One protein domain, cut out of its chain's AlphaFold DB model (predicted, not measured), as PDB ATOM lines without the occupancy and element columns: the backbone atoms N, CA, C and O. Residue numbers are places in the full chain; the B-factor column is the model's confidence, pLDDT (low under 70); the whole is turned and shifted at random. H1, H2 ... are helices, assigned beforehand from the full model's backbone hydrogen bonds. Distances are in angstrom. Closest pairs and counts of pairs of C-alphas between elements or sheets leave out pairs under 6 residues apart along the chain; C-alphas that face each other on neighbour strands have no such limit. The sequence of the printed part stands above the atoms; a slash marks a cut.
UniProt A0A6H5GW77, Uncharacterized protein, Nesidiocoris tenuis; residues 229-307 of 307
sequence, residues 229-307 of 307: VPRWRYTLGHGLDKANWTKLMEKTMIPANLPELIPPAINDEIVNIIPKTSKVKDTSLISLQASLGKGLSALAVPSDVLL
ATOM      1  N   VAL A 229      56.581  -4.060  50.041       86.75
ATOM      2  CA  VAL A 229      55.930  -2.772  49.744       86.75
ATOM      3  C   VAL A 229      56.453  -2.085  48.466       86.75
ATOM      4  O   VAL A 229      55.627  -1.743  47.613       86.75
ATOM      5  N   PRO A 230      57.771  -1.887  48.248       89.69
ATOM      6  CA  PRO A 230      58.258  -1.217  47.039       89.69
ATOM      7  C   PRO A 230      58.006  -2.034  45.765       89.69
ATOM      8  O   PRO A 230      57.709  -1.456  44.718       89.69
ATOM      9  N   ARG A 231      58.060  -3.372  45.844       86.94
ATOM     10  CA  ARG A 231      57.785  -4.262  44.703       86.94
ATOM     11  C   ARG A 231      56.314  -4.199  44.308       86.94
ATOM     12  O   ARG A 231      56.005  -4.034  43.130       86.94
ATOM     13  N   TRP A 232      55.413  -4.257  45.286       87.62
ATOM     14  CA  TRP A 232      53.975  -4.133  45.050       87.62
ATOM     15  C   TRP A 232      53.614  -2.758  44.494       87.62
ATOM     16  O   TRP A 232      52.914  -2.682  43.490       87.62
ATOM     17  N   ARG A 233      54.166  -1.673  45.052       90.62
ATOM     18  CA  ARG A 233      53.974  -0.319  44.504       90.62
ATOM     19  C   ARG A 233      54.428  -0.207  43.049       90.62
ATOM     20  O   ARG A 233      53.702   0.353  42.233       90.62
ATOM     21  N   TYR A 234      55.599  -0.752  42.714       92.75
ATOM     22  CA  TYR A 234      56.087  -0.757  41.334       92.75
ATOM     23  C   TYR A 234      55.138  -1.520  40.404       92.75
ATOM     24  O   TYR A 234      54.744  -0.990  39.364       92.75
ATOM     25  N   THR A 235      54.733  -2.724  40.813       87.12
ATOM     26  CA  THR A 235      53.874  -3.617  40.022       87.12
ATOM     27  C   THR A 235      52.473  -3.036  39.826       87.12
ATOM     28  O   THR A 235      51.934  -3.103  38.729       87.12
ATOM     29  N   LEU A 236      51.901  -2.394  40.851       85.38
ATOM     30  CA  LEU A 236      50.613  -1.702  40.750       85.38
ATOM     31  C   LEU A 236      50.685  -0.470  39.835       85.38
ATOM     32  O   LEU A 236      49.731  -0.185  39.120       85.38
ATOM     33  N   GLY A 237      51.813   0.250  39.831       91.31
ATOM     34  CA  GLY A 237      51.990   1.440  38.995       91.31
ATOM     35  C   GLY A 237      52.294   1.145  37.521       91.31
ATOM     36  O   GLY A 237      51.875   1.903  36.652       91.31
ATOM     37  N   HIS A 238      53.023   0.063  37.233       90.56
ATOM     38  CA  HIS A 238      53.513  -0.253  35.881       90.56
ATOM     39  C   HIS A 238      52.808  -1.457  35.245       90.56
ATOM     40  O   HIS A 238      52.980  -1.714  34.054       90.56
ATOM     41  N   GLY A 239      52.011  -2.184  36.028       87.88
ATOM     42  CA  GLY A 239      51.470  -3.479  35.645       87.88
ATOM     43  C   GLY A 239      52.541  -4.570  35.607       87.88
ATOM     44  O   GLY A 239      53.723  -4.349  35.881       87.88
ATOM     45  N   LEU A 240      52.108  -5.777  35.248       85.50
ATOM     46  CA  LEU A 240      53.002  -6.891  34.957       85.50
ATOM     47  C   LEU A 240      53.154  -7.037  33.441       85.50
ATOM     48  O   LEU A 240      52.170  -6.981  32.702       85.50
ATOM     49  N   ASP A 241      54.383  -7.255  32.973       90.69
ATOM     50  CA  ASP A 241      54.617  -7.540  31.559       90.69
ATOM     51  C   ASP A 241      53.962  -8.873  31.163       90.69
ATOM     52  O   ASP A 241      54.049  -9.866  31.894       90.69
ATOM     53  N   LYS A 242      53.332  -8.920  29.985       86.88
ATOM     54  CA  LYS A 242      52.579 -10.097  29.513       86.88
ATOM     55  C   LYS A 242      53.470 -11.334  29.387       86.88
ATOM     56  O   LYS A 242      53.028 -12.446  29.671       86.88
ATOM     57  N   ALA A 243      54.730 -11.143  28.998       88.75
ATOM     58  CA  ALA A 243      55.713 -12.222  28.906       88.75
ATOM     59  C   ALA A 243      56.078 -12.803  30.283       88.75
ATOM     60  O   ALA A 243      56.335 -13.996  30.409       88.75
ATOM     61  N   ASN A 244      56.088 -11.973  31.327       87.19
ATOM     62  CA  ASN A 244      56.348 -12.435  32.690       87.19
ATOM     63  C   ASN A 244      55.103 -13.087  33.300       87.19
ATOM     64  O   ASN A 244      55.224 -14.094  33.990       87.19
ATOM     65  N   TRP A 245      53.916 -12.554  32.998       85.50
ATOM     66  CA  TRP A 245      52.641 -13.141  33.412       85.50
ATOM     67  C   TRP A 245      52.455 -14.561  32.868       85.50
ATOM     68  O   TRP A 245      52.165 -15.481  33.623       85.50
ATOM     69  N   THR A 246      52.672 -14.755  31.566       86.31
ATOM     70  CA  THR A 246      52.544 -16.068  30.907       86.31
ATOM     71  C   THR A 246      53.510 -17.095  31.493       86.31
ATOM     72  O   THR A 246      53.066 -18.151  31.933       86.31
ATOM     73  N   LYS A 247      54.793 -16.742  31.640       89.00
ATOM     74  CA  LYS A 247      55.791 -17.600  32.306       89.00
ATOM     75  C   LYS A 247      55.409 -17.969  33.740       89.00
ATOM     76  O   LYS A 247      55.664 -19.090  34.174       89.00
ATOM     77  N   LEU A 248      54.821 -17.033  34.491       85.88
ATOM     78  CA  LEU A 248      54.351 -17.302  35.849       85.88
ATOM     79  C   LEU A 248      53.219 -18.338  35.831       85.88
ATOM     80  O   LEU A 248      53.302 -19.330  36.545       85.88
ATOM     81  N   MET A 249      52.222 -18.139  34.965       85.25
ATOM     82  CA  MET A 249      51.066 -19.032  34.815       85.25
ATOM     83  C   MET A 249      51.423 -20.420  34.260       85.25
ATOM     84  O   MET A 249      50.693 -21.383  34.500       85.25
ATOM     85  N   GLU A 250      52.506 -20.544  33.495       87.88
ATOM     86  CA  GLU A 250      53.031 -21.835  33.024       87.88
ATOM     87  C   GLU A 250      53.710 -22.614  34.152       87.88
ATOM     88  O   GLU A 250      53.550 -23.827  34.249       87.88
ATOM     89  N   LYS A 251      54.433 -21.917  35.035       89.38
ATOM     90  CA  LYS A 251      55.142 -22.539  36.159       89.38
ATOM     91  C   LYS A 251      54.195 -23.003  37.270       89.38
ATOM     92  O   LYS A 251      54.511 -23.943  37.994       89.38
ATOM     93  N   THR A 252      53.075 -22.313  37.450       86.88
ATOM     94  CA  THR A 252      52.154 -22.539  38.568       86.88
ATOM     95  C   THR A 252      51.057 -23.523  38.178       86.88
ATOM     96  O   THR A 252      50.304 -23.273  37.232       86.88
ATOM     97  N   MET A 253      50.940 -24.615  38.929       87.06
ATOM     98  CA  MET A 253      49.813 -25.546  38.840       87.06
ATOM     99  C   MET A 253      48.693 -25.128  39.800       87.06
ATOM    100  O   MET A 253      48.956 -24.446  40.785       87.06
ATOM    101  N   ILE A 254      47.453 -25.514  39.486       85.06
ATOM    102  CA  ILE A 254      46.302 -25.364  40.393       85.06
ATOM    103  C   ILE A 254      46.520 -26.320  41.573       85.06
ATOM    104  O   ILE A 254      47.000 -27.438  41.352       85.06
ATOM    105  N   PRO A 255      46.226 -25.915  42.815       83.00
ATOM    106  CA  PRO A 255      46.629 -26.687  43.968       83.00
ATOM    107  C   PRO A 255      45.617 -27.822  44.200       83.00
ATOM    108  O   PRO A 255      44.409 -27.644  44.049       83.00
ATOM    109  N   ALA A 256      46.112 -29.016  44.539       85.44
ATOM    110  CA  ALA A 256      45.295 -30.235  44.596       85.44
ATOM    111  C   ALA A 256      44.208 -30.208  45.690       85.44
ATOM    112  O   ALA A 256      43.242 -30.962  45.624       85.44
ATOM    113  N   ASN A 257      44.358 -29.334  46.686       84.94
ATOM    114  CA  ASN A 257      43.395 -29.131  47.765       84.94
ATOM    115  C   ASN A 257      42.168 -28.298  47.351       84.94
ATOM    116  O   ASN A 257      41.217 -28.230  48.123       84.94
ATOM    117  N   LEU A 258      42.176 -27.667  46.170       85.81
ATOM    118  CA  LEU A 258      41.066 -26.850  45.668       85.81
ATOM    119  C   LEU A 258      40.619 -27.330  44.275       85.81
ATOM    120  O   LEU A 258      40.823 -26.628  43.279       85.81
ATOM    121  N   PRO A 259      39.984 -28.514  44.179       85.38
ATOM    122  CA  PRO A 259      39.491 -29.040  42.905       85.38
ATOM    123  C   PRO A 259      38.391 -28.163  42.291       85.38
ATOM    124  O   PRO A 259      38.207 -28.171  41.081       85.38
ATOM    125  N   GLU A 260      37.706 -27.351  43.096       86.75
ATOM    126  CA  GLU A 260      36.667 -26.405  42.662       86.75
ATOM    127  C   GLU A 260      37.193 -25.308  41.724       86.75
ATOM    128  O   GLU A 260      36.434 -24.700  40.974       86.75
ATOM    129  N   LEU A 261      38.504 -25.044  41.737       85.69
ATOM    130  CA  LEU A 261      39.146 -24.113  40.804       85.69
ATOM    131  C   LEU A 261      39.422 -24.748  39.435       85.69
ATOM    132  O   LEU A 261      39.835 -24.043  38.512       85.69
ATOM    133  N   ILE A 262      39.195 -26.054  39.289       86.12
ATOM    134  CA  ILE A 262      39.230 -26.733  38.000       86.12
ATOM    135  C   ILE A 262      37.849 -26.547  37.356       86.12
ATOM    136  O   ILE A 262      36.846 -26.985  37.921       86.12
ATOM    137  N   PRO A 263      37.769 -25.884  36.192       85.50
ATOM    138  CA  PRO A 263      36.497 -25.690  35.515       85.50
ATOM    139  C   PRO A 263      35.886 -27.050  35.142       85.50
ATOM    140  O   PRO A 263      36.615 -27.940  34.690       85.50
ATOM    141  N   PRO A 264      34.564 -27.230  35.310       87.38
ATOM    142  CA  PRO A 264      33.906 -28.480  34.961       87.38
ATOM    143  C   PRO A 264      33.979 -28.726  33.452       87.38
ATOM    144  O   PRO A 264      33.821 -27.809  32.645       87.38
ATOM    145  N   ALA A 265      34.196 -29.984  33.067       87.88
ATOM    146  CA  ALA A 265      34.140 -30.379  31.668       87.88
ATOM    147  C   ALA A 265      32.693 -30.282  31.164       87.88
ATOM    148  O   ALA A 265      31.776 -30.861  31.749       87.88
ATOM    149  N   ILE A 266      32.488 -29.542  30.076       86.62
ATOM    150  CA  ILE A 266      31.195 -29.493  29.392       86.62
ATOM    151  C   ILE A 266      31.003 -30.826  28.670       86.62
ATOM    152  O   ILE A 266      31.922 -31.303  28.013       86.62
ATOM    153  N   ASN A 267      29.808 -31.409  28.760       90.38
ATOM    154  CA  ASN A 267      29.465 -32.595  27.980       90.38
ATOM    155  C   ASN A 267      29.462 -32.263  26.474       90.38
ATOM    156  O   ASN A 267      28.744 -31.355  26.040       90.38
ATOM    157  N   ASP A 268      30.224 -33.024  25.685       88.50
ATOM    158  CA  ASP A 268      30.406 -32.846  24.240       88.50
ATOM    159  C   ASP A 268      29.086 -32.857  23.450       88.50
ATOM    160  O   ASP A 268      28.946 -32.146  22.450       88.50
ATOM    161  N   GLU A 269      28.076 -33.585  23.930       92.06
ATOM    162  CA  GLU A 269      26.734 -33.603  23.329       92.06
ATOM    163  C   GLU A 269      26.072 -32.218  23.370       92.06
ATOM    164  O   GLU A 269      25.434 -31.769  22.414       92.06
ATOM    165  N   ILE A 270      26.269 -31.504  24.479       90.56
ATOM    166  CA  ILE A 270      25.654 -30.204  24.747       90.56
ATOM    167  C   ILE A 270      26.446 -29.095  24.055       90.56
ATOM    168  O   ILE A 270      25.866 -28.093  23.621       90.56
ATOM    169  N   VAL A 271      27.758 -29.285  23.872       89.31
ATOM    170  CA  VAL A 271      28.615 -28.329  23.162       89.31
ATOM    171  C   VAL A 271      28.015 -27.998  21.799       89.31
ATOM    172  O   VAL A 271      27.970 -26.828  21.433       89.31
ATOM    173  N   ASN A 272      27.481 -28.959  21.050       89.69
ATOM    174  CA  ASN A 272      26.934 -28.684  19.716       89.69
ATOM    175  C   ASN A 272      25.613 -27.898  19.724       89.69
ATOM    176  O   ASN A 272      25.309 -27.212  18.748       89.69
ATOM    177  N   ILE A 273      24.873 -27.935  20.831       94.62
ATOM    178  CA  ILE A 273      23.556 -27.300  20.980       94.62
ATOM    179  C   ILE A 273      23.693 -25.847  21.464       94.62
ATOM    180  O   ILE A 273      22.880 -24.985  21.124       94.62
ATOM    181  N   ILE A 274      24.742 -25.540  22.235       92.69
ATOM    182  CA  ILE A 274      24.942 -24.211  22.828       92.69
ATOM    183  C   ILE A 274      25.261 -23.158  21.744       92.69
ATOM    184  O   ILE A 274      26.136 -23.370  20.894       92.69
ATOM    185  N   PRO A 275      24.634 -21.964  21.787       95.75
ATOM    186  CA  PRO A 275      24.935 -20.886  20.853       95.75
ATOM    187  C   PRO A 275      26.376 -20.382  21.008       95.75
ATOM    188  O   PRO A 275      26.916 -20.277  22.111       95.75
ATOM    189  N   LYS A 276      26.999 -19.985  19.890       93.75
ATOM    190  CA  LYS A 276      28.406 -19.533  19.843       93.75
ATOM    191  C   LYS A 276      28.719 -18.411  20.842       93.75
ATOM    192  O   LYS A 276      29.799 -18.387  21.418       93.75
ATOM    193  N   THR A 277      27.777 -17.498  21.074       94.25
ATOM    194  CA  THR A 277      27.930 -16.391  22.031       94.25
ATOM    195  C   THR A 277      28.084 -16.876  23.470       94.25
ATOM    196  O   THR A 277      28.899 -16.326  24.208       94.25
ATOM    197  N   SER A 278      27.345 -17.914  23.864       92.56
ATOM    198  CA  SER A 278      27.458 -18.524  25.190       92.56
ATOM    199  C   SER A 278      28.774 -19.284  25.337       92.56
ATOM    200  O   SER A 278      29.430 -19.120  26.356       92.56
ATOM    201  N   LYS A 279      29.241 -19.988  24.294       91.44
ATOM    202  CA  LYS A 279      30.565 -20.643  24.303       91.44
ATOM    203  C   LYS A 279      31.712 -19.656  24.530       91.44
ATOM    204  O   LYS A 279      32.627 -19.928  25.297       91.44
ATOM    205  N   VAL A 280      31.668 -18.490  23.880       93.06
ATOM    206  CA  VAL A 280      32.699 -17.450  24.061       93.06
ATOM    207  C   VAL A 280      32.703 -16.917  25.496       93.06
ATOM    208  O   VAL A 280      33.766 -16.707  26.075       93.06
ATOM    209  N   LYS A 281      31.526 -16.723  26.101       93.06
ATOM    210  CA  LYS A 281      31.439 -16.330  27.513       93.06
ATOM    211  C   LYS A 281      31.997 -17.421  28.419       93.06
ATOM    212  O   LYS A 281      32.814 -17.123  29.281       93.06
ATOM    213  N   ASP A 282      31.612 -18.663  28.178       91.94
ATOM    214  CA  ASP A 282      32.003 -19.787  29.019       91.94
ATOM    215  C   ASP A 282      33.515 -20.038  28.966       91.94
ATOM    216  O   ASP A 282      34.185 -20.049  29.990       91.94
ATOM    217  N   THR A 283      34.103 -20.051  27.768       90.88
ATOM    218  CA  THR A 283      35.568 -20.108  27.599       90.88
ATOM    219  C   THR A 283      36.298 -18.958  28.299       90.88
ATOM    220  O   THR A 283      37.365 -19.171  28.875       90.88
ATOM    221  N   SER A 284      35.726 -17.747  28.314       92.94
ATOM    222  CA  SER A 284      36.309 -16.629  29.065       92.94
ATOM    223  C   SER A 284      36.267 -16.861  30.580       92.94
ATOM    224  O   SER A 284      37.261 -16.600  31.258       92.94
ATOM    225  N   LEU A 285      35.177 -17.426  31.105       93.19
ATOM    226  CA  LEU A 285      35.040 -17.758  32.525       93.19
ATOM    227  C   LEU A 285      35.977 -18.899  32.930       93.19
ATOM    228  O   LEU A 285      36.669 -18.776  33.936       93.19
ATOM    229  N   ILE A 286      36.092 -19.935  32.100       92.31
ATOM    230  CA  ILE A 286      37.060 -21.032  32.254       92.31
ATOM    231  C   ILE A 286      38.482 -20.468  32.342       92.31
ATOM    232  O   ILE A 286      39.244 -20.816  33.246       92.31
ATOM    233  N   SER A 287      38.842 -19.546  31.440       90.25
ATOM    234  CA  SER A 287      40.166 -18.914  31.455       90.25
ATOM    235  C   SER A 287      40.401 -18.068  32.712       90.25
ATOM    236  O   SER A 287      41.500 -18.088  33.271       90.25
ATOM    237  N   LEU A 288      39.364 -17.374  33.195       91.38
ATOM    238  CA  LEU A 288      39.419 -16.577  34.415       91.38
ATOM    239  C   LEU A 288      39.603 -17.477  35.641       91.38
ATOM    240  O   LEU A 288      40.535 -17.253  36.410       91.38
ATOM    241  N   GLN A 289      38.785 -18.517  35.788       92.62
ATOM    242  CA  GLN A 289      38.857 -19.480  36.890       92.62
ATOM    243  C   GLN A 289      40.229 -20.166  36.944       92.62
ATOM    244  O   GLN A 289      40.869 -20.188  37.996       92.62
ATOM    245  N   ALA A 290      40.750 -20.607  35.793       89.19
ATOM    246  CA  ALA A 290      42.092 -21.176  35.703       89.19
ATOM    247  C   ALA A 290      43.184 -20.162  36.094       89.19
ATOM    248  O   ALA A 290      44.130 -20.510  36.805       89.19
ATOM    249  N   SER A 291      43.059 -18.901  35.663       89.62
ATOM    250  CA  SER A 291      44.009 -17.843  36.035       89.62
ATOM    251  C   SER A 291      43.973 -17.519  37.531       89.62
ATOM    252  O   SER A 291      45.024 -17.288  38.126       89.62
ATOM    253  N   LEU A 292      42.791 -17.572  38.156       90.00
ATOM    254  CA  LEU A 292      42.623 -17.381  39.594       90.00
ATOM    255  C   LEU A 292      43.267 -18.526  40.373       90.00
ATOM    256  O   LEU A 292      44.046 -18.263  41.286       90.00
ATOM    257  N   GLY A 293      43.028 -19.782  39.985       88.56
ATOM    258  CA  GLY A 293      43.618 -20.927  40.686       88.56
ATOM    259  C   GLY A 293      45.143 -20.968  40.596       88.56
ATOM    260  O   GLY A 293      45.835 -21.213  41.590       88.56
ATOM    261  N   LYS A 294      45.687 -20.632  39.425       89.25
ATOM    262  CA  LYS A 294      47.133 -20.476  39.228       89.25
ATOM    263  C   LYS A 294      47.699 -19.285  40.000       89.25
ATOM    264  O   LYS A 294      48.745 -19.411  40.630       89.25
ATOM    265  N   GLY A 295      46.995 -18.153  39.997       86.88
ATOM    266  CA  GLY A 295      47.373 -16.950  40.737       86.88
ATOM    267  C   GLY A 295      47.411 -17.169  42.249       86.88
ATOM    268  O   GLY A 295      48.390 -16.800  42.889       86.88
ATOM    269  N   LEU A 296      46.400 -17.832  42.812       86.25
ATOM    270  CA  LEU A 296      46.364 -18.198  44.231       86.25
ATOM    271  C   LEU A 296      47.543 -19.100  44.605       86.25
ATOM    272  O   LEU A 296      48.238 -18.828  45.580       86.25
ATOM    273  N   SER A 297      47.836 -20.105  43.780       86.00
ATOM    274  CA  SER A 297      48.994 -20.985  43.991       86.00
ATOM    275  C   SER A 297      50.317 -20.222  43.917       86.00
ATOM    276  O   SER A 297      51.219 -20.449  44.719       86.00
ATOM    277  N   ALA A 298      50.428 -19.270  42.987       85.12
ATOM    278  CA  ALA A 298      51.599 -18.409  42.857       85.12
ATOM    279  C   ALA A 298      51.828 -17.527  44.094       85.12
ATOM    280  O   ALA A 298      52.974 -17.208  44.404       85.12
ATOM    281  N   LEU A 299      50.749 -17.116  44.769       83.19
ATOM    282  CA  LEU A 299      50.792 -16.309  45.988       83.19
ATOM    283  C   LEU A 299      51.055 -17.149  47.244       83.19
ATOM    284  O   LEU A 299      51.721 -16.657  48.150       83.19
ATOM    285  N   ALA A 300      50.591 -18.400  47.273       78.62
ATOM    286  CA  ALA A 300      50.796 -19.312  48.397       78.62
ATOM    287  C   ALA A 300      52.280 -19.686  48.593       78.62
ATOM    288  O   ALA A 300      52.794 -19.693  49.707       78.62
ATOM    289  N   VAL A 301      53.016 -19.911  47.498       75.81
ATOM    290  CA  VAL A 301      54.446 -20.274  47.557       75.81
ATOM    291  C   VAL A 301      55.295 -19.261  48.346       75.81
ATOM    292  O   VAL A 301      56.042 -19.670  49.232       75.81
ATOM    293  N   PRO A 302      55.247 -17.944  48.062       66.69
ATOM    294  CA  PRO A 302      56.000 -16.974  48.844       66.69
ATOM    295  C   PRO A 302      55.428 -16.737  50.246       66.69
ATOM    296  O   PRO A 302      56.196 -16.293  51.096       66.69
ATOM    297  N   SER A 303      54.141 -17.000  50.519       63.88
ATOM    298  CA  SER A 303      53.620 -16.882  51.890       63.88
ATOM    299  C   SER A 303      54.158 -17.975  52.808       63.88
ATOM    300  O   SER A 303      54.487 -17.663  53.946       63.88
ATOM    301  N   ASP A 304      54.350 -19.195  52.303       64.69
ATOM    302  CA  ASP A 304      54.907 -20.309  53.088       64.69
ATOM    303  C   ASP A 304      56.385 -20.103  53.450       64.69
ATOM    304  O   ASP A 304      56.875 -20.654  54.426       64.69
ATOM    305  N   VAL A 305      57.116 -19.302  52.669       64.31
ATOM    306  CA  VAL A 305      58.528 -18.965  52.937       64.31
ATOM    307  C   VAL A 305      58.662 -17.785  53.913       64.31
ATOM    308  O   VAL A 305      59.738 -17.558  54.464       64.31
ATOM    309  N   LEU A 306      57.600 -16.995  54.092       52.94
ATOM    310  CA  LEU A 306      57.604 -15.774  54.909       52.94
ATOM    311  C   LEU A 306      56.912 -15.934  56.271       52.94
ATOM    312  O   LEU A 306      56.983 -14.998  57.073       52.94
ATOM    313  N   LEU A 307      56.242 -17.062  56.510       48.78
ATOM    314  CA  LEU A 307      55.616 -17.446  57.779       48.78
ATOM    315  C   LEU A 307      56.492 -18.458  58.523       48.78
ATOM    316  O   LEU A 307      56.530 -18.350  59.769       48.78
TER     317      LEU A 307
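What this domain is: This is residues 229 to 307 of the 307 residues of an uncharacterized protein of Nesidiocoris tenuis (UniProt A0A6H5GW77). One long helix, H4, makes the long axis of a loose model, and the short helix H2 packs crosswise on it with a contact at residues 291 to 298 of H4. H1 sticks out at one end without touching another helix, while from H2 a long loop, residues 252 to 267, folds back beside H4 to the four-residue H3, near the end where H4 begins. The printed part has 79 residues with four named helices in the order H1, H2, H3, H4 and no named strand; the class is all helix. The whole is loose, with a radius of gyration of the C-alphas of 16.3 A, and only just flat, spanning 50 by 30 by 17 A.

Where its parts are: The printed part begins with H1, residues 229 to 238, 14.3 A from first to last C-alpha; C-alpha 229 is at (55.930, -2.772, 49.744). H2 follows at residues 242 to 251, also 14.3 A long. H3 covers residues 268 to 271 and is 5.0 A long. H4, residues 276 to 306, is 45.8 A long, from C-alpha 276 at (28.406, -19.533, 19.843) to C-alpha 306 at (57.604, -15.774, 54.909).

How they stand to each other: H2 and H4 touch, and H4 does so with residues 291 to 298 alone. Their closest C-alphas are those of Met 249 and Lys 294, 6.1 A apart. Their lines are about perpendicular, at 74 degrees, and their centres are 12.4 A apart. H1 touches no helix and is apart from H2, H3 and H4. H3 touches no helix either; it is apart from H4, but only just, with the closest C-alphas 8.0 A apart. In H1 and H2 every O i to N i+4 pair is within hydrogen-bond range, in H4 25 of 27 pairs are, and H3 is too short for such a pair.

The domain as a whole: The two C-alphas farthest apart are those of Pro 230 and Glu 269, at 51.0 A. Residues 229 to 244, 272 to 278 and 302 to 307 stand free; the body without them has 50 residues and spans 39 by 23 by 13 A. The printed part has no cut and ends at Leu 307, the chain's last residue. The links from H1 to H2 and from H3 to H4 are tight, with 3 and 4 residues, and the link from H2 to H3 is long, with 16 residues. The mean pLDDT of the printed part is 86.3, and residues 302 to 307 are under 70.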